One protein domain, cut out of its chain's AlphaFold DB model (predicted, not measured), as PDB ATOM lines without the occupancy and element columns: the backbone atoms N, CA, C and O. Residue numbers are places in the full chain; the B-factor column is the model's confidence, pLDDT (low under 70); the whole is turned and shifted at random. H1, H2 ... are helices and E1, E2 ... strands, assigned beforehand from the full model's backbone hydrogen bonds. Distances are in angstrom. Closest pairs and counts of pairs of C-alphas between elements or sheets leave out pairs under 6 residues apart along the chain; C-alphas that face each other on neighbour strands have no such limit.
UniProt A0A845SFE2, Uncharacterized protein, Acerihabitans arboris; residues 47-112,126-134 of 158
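What this domain is: This is residues 47 to 112 and 126 to 134 of the 158 residues of an uncharacterized protein of Acerihabitans arboris (UniProt A0A845SFE2). This is a small sandwich, two antiparallel sheets face to face: E6, E1, E4 and E7 make one layer, and E3, E2 and E5 make the other. The short helix H1 lies off one end of the sandwich, beyond the end of E6, and the link between E5 and E6 reaches out at the opposite end. The printed part has 75 residues, with seven named strands and one named helix in the order E1, E2, E3, E4, E5, E6, H1, E7, and its class is mostly strand. The whole is compact, with a radius of gyration of the C-alphas of 13.0 A, yet elongated in outline, with spans of 43 by 25 by 19 A.

Where its parts are: E1, residues 49 to 55, begins at C-alpha 49 (6.713, -38.196, -38.247) and is 18.2 A long. E2, residues 57 to 62, and E3, residues 65 to 70, are 16.9 A each. E4 is residues 73 to 77, 13.3 A. E5, residues 81 to 89, is the longest strand, 23.3 A, and ends at C-alpha 89 (20.327, -32.606, -22.342). E6, residues 97 to 102, measures 16.5 A, and H1, residues 105 to 112, measures 10.1 A. E7, residues 129 to 133, measures 14.1 A and ends at C-alpha 133 (4.149, -25.492, -29.021).

How they stand to each other: In the sheet E6 - E1 - E4 - E7, E6 and E7 are the edge strands. N 52 of E1 and O 99 of E6 are 2.9 A apart, N 51 of E1 and O 75 of E4 2.8 A, and N 76 of E4 and O 130 of E7 2.8 A, each within hydrogen-bond range. In the twisted sheet E3 - E2 - E5, E2 and E3 form a hairpin, with N 60 and O 67 2.8 A apart; N 59 of E2 and O 86 of E5 are also 2.8 A apart, both within hydrogen-bond range. The parts of the two sheets that face each other are 10.0 A centre to centre, and the strands of the one stand at 22 degrees to those of the other. The closest C-alphas of E1 and E3 are those of Ile 53 and Asp 70, 5.7 A. Those of E3 and E7 are Tyr 67 and Thr 131, 7.6 A. E5 is apart from E1 and E6, and only just apart from E7, at 8.2 A. H1 is not on either sheet; in it every O i to N i+4 pair is within hydrogen-bond range.

The domain as a whole: The two C-alphas farthest apart are those of Asp 93 and Arg 110, 43.4 A. Residues 113 to 125 are cut out, and C-alphas 112 and 126 are 16.1 A apart across the cut. Of the links that are printed whole, E5 to E6 is short but not tight, with 7 residues, and the others are tight. The mean pLDDT of the printed part is 86.8, and residue 126 is under 70.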
ATOM      1  N   GLU A  47      12.356 -39.752 -41.217       89.94
ATOM      2  CA  GLU A  47      11.090 -40.126 -41.854       89.94
ATOM      3  C   GLU A  47       9.932 -39.189 -41.448       89.94
ATOM      4  O   GLU A  47       9.955 -38.610 -40.354       89.94
ATOM      5  N   PRO A  48       8.872 -39.081 -42.277       91.81
ATOM      6  CA  PRO A  48       7.661 -38.350 -41.935       91.81
ATOM      7  C   PRO A  48       7.084 -38.796 -40.592       91.81
ATOM      8  O   PRO A  48       6.685 -39.950 -40.411       91.81
ATOM      9  N   SER A  49       7.063 -37.887 -39.628       91.19
ATOM     10  CA  SER A  49       6.713 -38.196 -38.247       91.19
ATOM     11  C   SER A  49       6.369 -36.941 -37.446       91.19
ATOM     12  O   SER A  49       6.745 -35.825 -37.799       91.19
ATOM     13  N   LEU A  50       5.634 -37.145 -36.357       90.25
ATOM     14  CA  LEU A  50       5.408 -36.183 -35.291       90.25
ATOM     15  C   LEU A  50       6.230 -36.627 -34.076       90.25
ATOM     16  O   LEU A  50       6.012 -37.717 -33.544       90.25
ATOM     17  N   SER A  51       7.187 -35.802 -33.660       89.94
ATOM     18  CA  SER A  51       8.062 -36.062 -32.518       89.94
ATOM     19  C   SER A  51       7.765 -35.115 -31.363       89.94
ATOM     20  O   SER A  51       7.605 -33.910 -31.551       89.94
ATOM     21  N   LEU A  52       7.704 -35.681 -30.164       89.50
ATOM     22  CA  LEU A  52       7.459 -34.991 -28.903       89.50
ATOM     23  C   LEU A  52       8.577 -35.371 -27.943       89.50
ATOM     24  O   LEU A  52       8.887 -36.554 -27.799       89.50
ATOM     25  N   ILE A  53       9.171 -34.395 -27.270       88.38
ATOM     26  CA  ILE A  53      10.114 -34.682 -26.192       88.38
ATOM     27  C   ILE A  53       9.309 -34.740 -24.901       88.38
ATOM     28  O   ILE A  53       8.587 -33.810 -24.572       88.38
ATOM     29  N   VAL A  54       9.397 -35.866 -24.201       85.94
ATOM     30  CA  VAL A  54       8.790 -36.037 -22.879       85.94
ATOM     31  C   VAL A  54       9.743 -35.528 -21.811       85.94
ATOM     32  O   VAL A  54       9.281 -34.953 -20.837       85.94
ATOM     33  N   ARG A  55      11.054 -35.750 -21.990       84.19
ATOM     34  CA  ARG A  55      12.107 -35.179 -21.145       84.19
ATOM     35  C   ARG A  55      13.392 -34.902 -21.905       84.19
ATOM     36  O   ARG A  55      13.833 -35.737 -22.697       84.19
ATOM     37  N   GLY A  56      14.012 -33.767 -21.599       86.50
ATOM     38  CA  GLY A  56      15.311 -33.362 -22.135       86.50
ATOM     39  C   GLY A  56      15.208 -32.382 -23.302       86.50
ATOM     40  O   GLY A  56      14.209 -31.689 -23.481       86.50
ATOM     41  N   ARG A  57      16.276 -32.295 -24.100       87.19
ATOM     42  CA  ARG A  57      16.378 -31.313 -25.188       87.19
ATOM     43  C   ARG A  57      17.163 -31.865 -26.365       87.19
ATOM     44  O   ARG A  57      18.223 -32.464 -26.181       87.19
ATOM     45  N   LYS A  58      16.671 -31.608 -27.576       89.31
ATOM     46  CA  LYS A  58      17.242 -32.100 -28.835       89.31
ATOM     47  C   LYS A  58      17.527 -30.946 -29.783       89.31
ATOM     48  O   LYS A  58      16.763 -29.984 -29.871       89.31
ATOM     49  N   ARG A  59      18.639 -31.057 -30.500       90.19
ATOM     50  CA  ARG A  59      18.992 -30.216 -31.639       90.19
ATOM     51  C   ARG A  59      18.880 -31.048 -32.902       90.19
ATOM     52  O   ARG A  59      19.337 -32.187 -32.940       90.19
ATOM     53  N   MET A  60      18.286 -30.466 -33.930       90.12
ATOM     54  CA  MET A  60      18.187 -31.075 -35.240       90.12
ATOM     55  C   MET A  60      18.556 -30.070 -36.318       90.12
ATOM     56  O   MET A  60      18.020 -28.968 -36.347       90.12
ATOM     57  N   THR A  61      19.461 -30.448 -37.202       90.94
ATOM     58  CA  THR A  61      19.984 -29.595 -38.263       90.94
ATOM     59  C   THR A  61      19.557 -30.150 -39.616       90.94
ATOM     60  O   THR A  61      19.736 -31.337 -39.881       90.94
ATOM     61  N   LEU A  62      18.989 -29.291 -40.459       90.44
ATOM     62  CA  LEU A  62      18.553 -29.560 -41.827       90.44
ATOM     63  C   LEU A  62      19.208 -28.531 -42.755       90.44
ATOM     64  O   LEU A  62      18.777 -27.378 -42.797       90.44
ATOM     65  N   GLY A  63      20.241 -28.941 -43.495       88.38
ATOM     66  CA  GLY A  63      21.069 -27.997 -44.251       88.38
ATOM     67  C   GLY A  63      21.634 -26.921 -43.317       88.38
ATOM     68  O   GLY A  63      22.262 -27.255 -42.316       88.38
ATOM     69  N   ASP A  64      21.328 -25.656 -43.600       87.56
ATOM     70  CA  ASP A  64      21.751 -24.510 -42.780       87.56
ATOM     71  C   ASP A  64      20.771 -24.171 -41.642       87.56
ATOM     72  O   ASP A  64      21.016 -23.278 -40.829       87.56
ATOM     73  N   MET A  65      19.631 -24.865 -41.563       88.38
ATOM     74  CA  MET A  65      18.609 -24.615 -40.549       88.38
ATOM     75  C   MET A  65      18.841 -25.481 -39.318       88.38
ATOM     76  O   MET A  65      19.005 -26.692 -39.429       88.38
ATOM     77  N   THR A  66      18.772 -24.881 -38.131       90.56
ATOM     78  CA  THR A  66      18.877 -25.601 -36.855       90.56
ATOM     79  C   THR A  66      17.602 -25.421 -36.036       90.56
ATOM     80  O   THR A  66      17.184 -24.300 -35.754       90.56
ATOM     81  N   TYR A  67      17.007 -26.533 -35.619       89.44
ATOM     82  CA  TYR A  67      15.822 -26.622 -34.776       89.44
ATOM     83  C   TYR A  67      16.237 -27.137 -33.400       89.44
ATOM     84  O   TYR A  67      16.726 -28.256 -33.272       89.44
ATOM     85  N   ILE A  68      16.046 -26.328 -32.360       90.56
ATOM     86  CA  ILE A  68      16.249 -26.746 -30.970       90.56
ATOM     87  C   ILE A  68      14.882 -26.773 -30.303       90.56
ATOM     88  O   ILE A  68      14.153 -25.781 -30.344       90.56
ATOM     89  N   TYR A  69      14.535 -27.914 -29.719       89.38
ATOM     90  CA  TYR A  69      13.267 -28.097 -29.031       89.38
ATOM     91  C   TYR A  69      13.433 -28.995 -27.806       89.38
ATOM     92  O   TYR A  69      14.364 -29.801 -27.711       89.38
ATOM     93  N   ASP A  70      12.540 -28.785 -26.851       89.50
ATOM     94  CA  ASP A  70      12.429 -29.477 -25.573       89.50
ATOM     95  C   ASP A  70      10.965 -29.899 -25.364       89.50
ATOM     96  O   ASP A  70      10.175 -29.934 -26.308       89.50
ATOM     97  N   GLU A  71      10.602 -30.201 -24.123       88.31
ATOM     98  CA  GLU A  71       9.268 -30.639 -23.697       88.31
ATOM     99  C   GLU A  71       8.135 -29.667 -24.066       88.31
ATOM    100  O   GLU A  71       6.977 -30.065 -24.178       88.31
ATOM    101  N   SER A  72       8.449 -28.389 -24.301       88.25
ATOM    102  CA  SER A  72       7.459 -27.363 -24.642       88.25
ATOM    103  C   SER A  72       7.024 -27.384 -26.107       88.25
ATOM    104  O   SER A  72       6.086 -26.674 -26.484       88.25
ATOM    105  N   ARG A  73       7.712 -28.144 -26.967       89.56
ATOM    106  CA  ARG A  73       7.527 -28.094 -28.419       89.56
ATOM    107  C   ARG A  73       7.512 -29.480 -29.039       89.56
ATOM    108  O   ARG A  73       8.258 -30.375 -28.659       89.56
ATOM    109  N   PHE A  74       6.700 -29.617 -30.076       90.31
ATOM    110  CA  PHE A  74       6.747 -30.761 -30.970       90.31
ATOM    111  C   PHE A  74       7.466 -30.403 -32.266       90.31
ATOM    112  O   PHE A  74       7.554 -29.234 -32.656       90.31
ATOM    113  N   LEU A  75       7.948 -31.435 -32.944       90.88
ATOM    114  CA  LEU A  75       8.552 -31.365 -34.262       90.88
ATOM    115  C   LEU A  75       7.703 -32.187 -35.236       90.88
ATOM    116  O   LEU A  75       7.457 -33.368 -35.008       90.88
ATOM    117  N   LEU A  76       7.271 -31.566 -36.327       91.12
ATOM    118  CA  LEU A  76       6.557 -32.213 -37.418       91.12
ATOM    119  C   LEU A  76       7.467 -32.301 -38.639       91.12
ATOM    120  O   LEU A  76       7.972 -31.283 -39.110       91.12
ATOM    121  N   THR A  77       7.595 -33.502 -39.186       90.31
ATOM    122  CA  THR A  77       8.301 -33.778 -40.436       90.31
ATOM    123  C   THR A  77       7.320 -34.420 -41.416       90.31
ATOM    124  O   THR A  77       6.716 -35.442 -41.101       90.31
ATOM    125  N   SER A  78       7.126 -33.831 -42.599       87.25
ATOM    126  CA  SER A  78       6.137 -34.299 -43.591       87.25
ATOM    127  C   SER A  78       6.740 -35.081 -44.760       87.25
ATOM    128  O   SER A  78       6.020 -35.770 -45.482       87.25
ATOM    129  N   VAL A  79       8.056 -34.998 -44.950       89.44
ATOM    130  CA  VAL A  79       8.803 -35.661 -46.028       89.44
ATOM    131  C   VAL A  79      10.090 -36.262 -45.470       89.44
ATOM    132  O   VAL A  79      10.513 -35.911 -44.375       89.44
ATOM    133  N   ASN A  80      10.718 -37.176 -46.208       89.38
ATOM    134  CA  ASN A  80      12.024 -37.697 -45.811       89.38
ATOM    135  C   ASN A  80      13.080 -36.593 -45.943       89.38
ATOM    136  O   ASN A  80      13.276 -36.077 -47.044       89.38
ATOM    137  N   LEU A  81      13.751 -36.240 -44.846       89.44
ATOM    138  CA  LEU A  81      14.719 -35.139 -44.817       89.44
ATOM    139  C   LEU A  81      16.078 -35.599 -44.281       89.44
ATOM    140  O   LEU A  81      16.120 -36.309 -43.276       89.44
ATOM    141  N   PRO A  82      17.202 -35.224 -44.918       90.38
ATOM    142  CA  PRO A  82      18.525 -35.502 -44.376       90.38
ATOM    143  C   PRO A  82      18.766 -34.591 -43.173       90.38
ATOM    144  O   PRO A  82      18.746 -33.367 -43.301       90.38
ATOM    145  N   THR A  83      18.976 -35.178 -41.998       89.56
ATOM    146  CA  THR A  83      19.115 -34.410 -40.757       89.56
ATOM    147  C   THR A  83      20.316 -34.851 -39.954       89.56
ATOM    148  O   THR A  83      20.668 -36.028 -39.944       89.56
ATOM    149  N   VAL A  84      20.904 -33.906 -39.230       90.25
ATOM    150  CA  VAL A  84      21.860 -34.188 -38.160       90.25
ATOM    151  C   VAL A  84      21.155 -33.959 -36.833       90.25
ATOM    152  O   VAL A  84      20.606 -32.889 -36.606       90.25
ATOM    153  N   THR A  85      21.133 -34.958 -35.961       87.31
ATOM    154  CA  THR A  85      20.495 -34.874 -34.643       87.31
ATOM    155  C   THR A  85      21.523 -34.974 -33.534       87.31
ATOM    156  O   THR A  85      22.394 -35.835 -33.585       87.31
ATOM    157  N   GLU A  86      21.345 -34.175 -32.491       87.81
ATOM    158  CA  GLU A  86      22.157 -34.174 -31.277       87.81
ATOM    159  C   GLU A  86      21.243 -34.065 -30.044       87.81
ATOM    160  O   GLU A  86      20.295 -33.273 -30.030       87.81
ATOM    161  N   VAL A  87      21.509 -34.853 -28.998       86.81
ATOM    162  CA  VAL A  87      20.795 -34.739 -27.712       86.81
ATOM    163  C   VAL A  87      21.592 -33.801 -26.814       86.81
ATOM    164  O   VAL A  87      22.696 -34.134 -26.398       86.81
ATOM    165  N   LEU A  88      21.027 -32.627 -26.523       84.56
ATOM    166  CA  LEU A  88      21.694 -31.551 -25.783       84.56
ATOM    167  C   LEU A  88      21.564 -31.672 -24.263       84.56
ATOM    168  O   LEU A  88      22.307 -31.010 -23.543       84.56
ATOM    169  N   GLN A  89      20.569 -32.412 -23.772       80.38
ATOM    170  CA  GLN A  89      20.327 -32.606 -22.342       80.38
ATOM    171  C   GLN A  89      19.873 -34.041 -22.087       80.38
ATOM    172  O   GLN A  89      18.777 -34.426 -22.498       80.38
ATOM    173  N   ALA A  90      20.747 -34.796 -21.426       80.44
ATOM    174  CA  ALA A  90      20.532 -36.145 -20.924       80.44
ATOM    175  C   ALA A  90      21.547 -36.417 -19.800       80.44
ATOM    176  O   ALA A  90      22.731 -36.122 -19.970       80.44
ATOM    177  N   SER A  91      21.095 -36.970 -18.677       75.06
ATOM    178  CA  SER A  91      21.942 -37.495 -17.596       75.06
ATOM    179  C   SER A  91      21.333 -38.776 -17.012       75.06
ATOM    180  O   SER A  91      20.197 -39.125 -17.341       75.06
ATOM    181  N   ASP A  92      22.051 -39.466 -16.121       75.81
ATOM    182  CA  ASP A  92      21.502 -40.625 -15.402       75.81
ATOM    183  C   ASP A  92      20.268 -40.262 -14.560       75.81
ATOM    184  O   ASP A  92      19.287 -41.008 -14.556       75.81
ATOM    185  N   ASP A  93      20.283 -39.092 -13.912       80.19
ATOM    186  CA  ASP A  93      19.147 -38.573 -13.138       80.19
ATOM    187  C   ASP A  93      18.017 -38.033 -14.029       80.19
ATOM    188  O   ASP A  93      16.846 -38.035 -13.647       80.19
ATOM    189  N   THR A  94      18.357 -37.560 -15.233       80.81
ATOM    190  CA  THR A  94      17.413 -36.959 -16.186       80.81
ATOM    191  C   THR A  94      17.608 -37.536 -17.591       80.81
ATOM    192  O   THR A  94      18.186 -36.883 -18.465       80.81
ATOM    193  N   PRO A  95      17.151 -38.779 -17.845       83.06
ATOM    194  CA  PRO A  95      17.311 -39.400 -19.151       83.06
ATOM    195  C   PRO A  95      16.469 -38.674 -20.201       83.06
ATOM    196  O   PRO A  95      15.347 -38.237 -19.932       83.06
ATOM    197  N   TYR A  96      16.988 -38.610 -21.423       82.81
ATOM    198  CA  TYR A  96      16.230 -38.117 -22.563       82.81
ATOM    199  C   TYR A  96      15.173 -39.148 -22.981       82.81
ATOM    200  O   TYR A  96      15.475 -40.325 -23.218       82.81
ATOM    201  N   ILE A  97      13.926 -38.687 -23.068       84.44
ATOM    202  CA  ILE A  97      12.760 -39.491 -23.435       84.44
ATOM    203  C   ILE A  97      11.977 -38.730 -24.494       84.44
ATOM    204  O   ILE A  97      11.590 -37.579 -24.290       84.44
ATOM    205  N   SER A  98      11.691 -39.395 -25.606       85.31
ATOM    206  CA  SER A  98      10.887 -38.854 -26.695       85.31
ATOM    207  C   SER A  98       9.844 -39.862 -27.162       85.31
ATOM    208  O   SER A  98       9.997 -41.078 -27.023       85.31
ATOM    209  N   LEU A  99       8.770 -39.333 -27.733       87.75
ATOM    210  CA  LEU A  99       7.775 -40.073 -28.482       87.75
ATOM    211  C   LEU A  99       7.921 -39.710 -29.958       87.75
ATOM    212  O   LEU A  99       8.026 -38.535 -30.316       87.75
ATOM    213  N   LEU A 100       7.912 -40.720 -30.821       87.25
ATOM    214  CA  LEU A 100       7.971 -40.555 -32.267       87.25
ATOM    215  C   LEU A 100       6.797 -41.295 -32.904       87.25
ATOM    216  O   LEU A 100       6.733 -42.522 -32.869       87.25
ATOM    217  N   MET A 101       5.879 -40.549 -33.509       89.06
ATOM    218  CA  MET A 101       4.731 -41.090 -34.231       89.06
ATOM    219  C   MET A 101       4.965 -40.963 -35.729       89.06
ATOM    220  O   MET A 101       5.021 -39.859 -36.261       89.06
ATOM    221  N   ARG A 102       5.099 -42.086 -36.430       89.44
ATOM    222  CA  ARG A 102       5.304 -42.086 -37.884       89.44
ATOM    223  C   ARG A 102       4.012 -41.746 -38.610       89.44
ATOM    224  O   ARG A 102       2.959 -42.309 -38.314       89.44
ATOM    225  N   LEU A 103       4.105 -40.854 -39.587       86.81
ATOM    226  CA  LEU A 103       2.967 -40.457 -40.401       86.81
ATOM    227  C   LEU A 103       2.824 -41.405 -41.584       86.81
ATOM    228  O   LEU A 103       3.691 -41.485 -42.455       86.81
ATOM    229  N   TYR A 104       1.683 -42.085 -41.662       87.25
ATOM    230  CA  TYR A 104       1.325 -42.832 -42.860       87.25
ATOM    231  C   TYR A 104       0.782 -41.867 -43.916       87.25
ATOM    232  O   TYR A 104      -0.413 -41.570 -43.970       87.25
ATOM    233  N   LEU A 105       1.686 -41.354 -44.758       84.25
ATOM    234  CA  LEU A 105       1.369 -40.341 -45.768       84.25
ATOM    235  C   LEU A 105       0.178 -40.690 -46.679       84.25
ATOM    236  O   LEU A 105      -0.592 -39.779 -46.979       84.25
ATOM    237  N   PRO A 106      -0.054 -41.949 -47.106       86.56
ATOM    238  CA  PRO A 106      -1.244 -42.275 -47.891       86.56
ATOM    239  C   PRO A 106      -2.560 -41.979 -47.160       86.56
ATOM    240  O   PRO A 106      -3.504 -41.499 -47.783       86.56
ATOM    241  N   LEU A 107      -2.619 -42.215 -45.845       85.44
ATOM    242  CA  LEU A 107      -3.784 -41.863 -45.030       85.44
ATOM    243  C   LEU A 107      -3.859 -40.353 -44.800       85.44
ATOM    244  O   LEU A 107      -4.925 -39.774 -44.977       85.44
ATOM    245  N   ALA A 108      -2.732 -39.706 -44.489       85.12
ATOM    246  CA  ALA A 108      -2.689 -38.256 -44.301       85.12
ATOM    247  C   ALA A 108      -3.195 -37.502 -45.542       85.12
ATOM    248  O   ALA A 108      -3.980 -36.573 -45.416       85.12
ATOM    249  N   ARG A 109      -2.820 -37.944 -46.751       84.19
ATOM    250  CA  ARG A 109      -3.285 -37.345 -48.015       84.19
ATOM    251  C   ARG A 109      -4.796 -37.449 -48.204       84.19
ATOM    252  O   ARG A 109      -5.395 -36.501 -48.694       84.19
ATOM    253  N   ARG A 110      -5.402 -38.578 -47.821       83.56
ATOM    254  CA  ARG A 110      -6.865 -38.744 -47.864       83.56
ATOM    255  C   ARG A 110      -7.547 -37.782 -46.896       83.56
ATOM    256  O   ARG A 110      -8.428 -37.045 -47.306       83.56
ATOM    257  N   LEU A 111      -7.054 -37.720 -45.658       85.25
ATOM    258  CA  LEU A 111      -7.583 -36.810 -44.640       85.25
ATOM    259  C   LEU A 111      -7.461 -35.339 -45.053       85.25
ATOM    260  O   LEU A 111      -8.396 -34.572 -44.861       85.25
ATOM    261  N   ILE A 112      -6.331 -34.941 -45.644       82.94
ATOM    262  CA  ILE A 112      -6.136 -33.575 -46.147       82.94
ATOM    263  C   ILE A 112      -7.145 -33.263 -47.256       82.94
ATOM    264  O   ILE A 112      -7.780 -32.217 -47.196       82.94
ATOM    265  N   GLY A 126       7.039 -24.061 -46.534       65.81
ATOM    266  CA  GLY A 126       7.513 -25.051 -45.566       65.81
ATOM    267  C   GLY A 126       8.700 -25.831 -46.114       65.81
ATOM    268  O   GLY A 126       8.686 -26.256 -47.263       65.81
ATOM    269  N   THR A 127       9.714 -26.061 -45.285       77.81
ATOM    270  CA  THR A 127      10.910 -26.865 -45.609       77.81
ATOM    271  C   THR A 127      10.691 -28.366 -45.376       77.81
ATOM    272  O   THR A 127      11.641 -29.137 -45.283       77.81
ATOM    273  N   GLY A 128       9.427 -28.789 -45.256       86.44
ATOM    274  CA  GLY A 128       9.035 -30.152 -44.881       86.44
ATOM    275  C   GLY A 128       9.207 -30.465 -43.391       86.44
ATOM    276  O   GLY A 128       8.882 -31.573 -42.967       86.44
ATOM    277  N   MET A 129       9.688 -29.496 -42.606       89.06
ATOM    278  CA  MET A 129       9.923 -29.598 -41.172       89.06
ATOM    279  C   MET A 129       9.432 -28.342 -40.460       89.06
ATOM    280  O   MET A 129       9.658 -27.227 -40.932       89.06
ATOM    281  N   ALA A 130       8.764 -28.514 -39.325       89.44
ATOM    282  CA  ALA A 130       8.256 -27.415 -38.517       89.44
ATOM    283  C   ALA A 130       8.313 -27.756 -37.027       89.44
ATOM    284  O   ALA A 130       8.186 -28.916 -36.643       89.44
ATOM    285  N   THR A 131       8.458 -26.732 -36.185       89.62
ATOM    286  CA  THR A 131       8.269 -26.862 -34.734       89.62
ATOM    287  C   THR A 131       7.105 -25.998 -34.289       89.62
ATOM    288  O   THR A 131       6.842 -24.946 -34.876       89.62
ATOM    289  N   SER A 132       6.379 -26.438 -33.271       87.25
ATOM    290  CA  SER A 132       5.257 -25.688 -32.703       87.25
ATOM    291  C   SER A 132       5.065 -26.051 -31.230       87.25
ATOM    292  O   SER A 132       5.562 -27.095 -30.803       87.25
ATOM    293  N   PRO A 133       4.403 -25.197 -30.427       88.31
ATOM    294  CA  PRO A 133       4.149 -25.492 -29.021       88.31
ATOM    295  C   PRO A 133       3.383 -26.806 -28.845       88.31
ATOM    296  O   PRO A 133       2.384 -27.042 -29.523       88.31
ATOM    297  N   ALA A 134       3.839 -27.653 -27.926       83.38
ATOM    298  CA  ALA A 134       3.126 -28.854 -27.517       83.38
ATOM    299  C   ALA A 134       2.028 -28.448 -26.525       83.38
ATOM    300  O   ALA A 134       2.248 -28.379 -25.317       83.38
TER     301      ALA A 134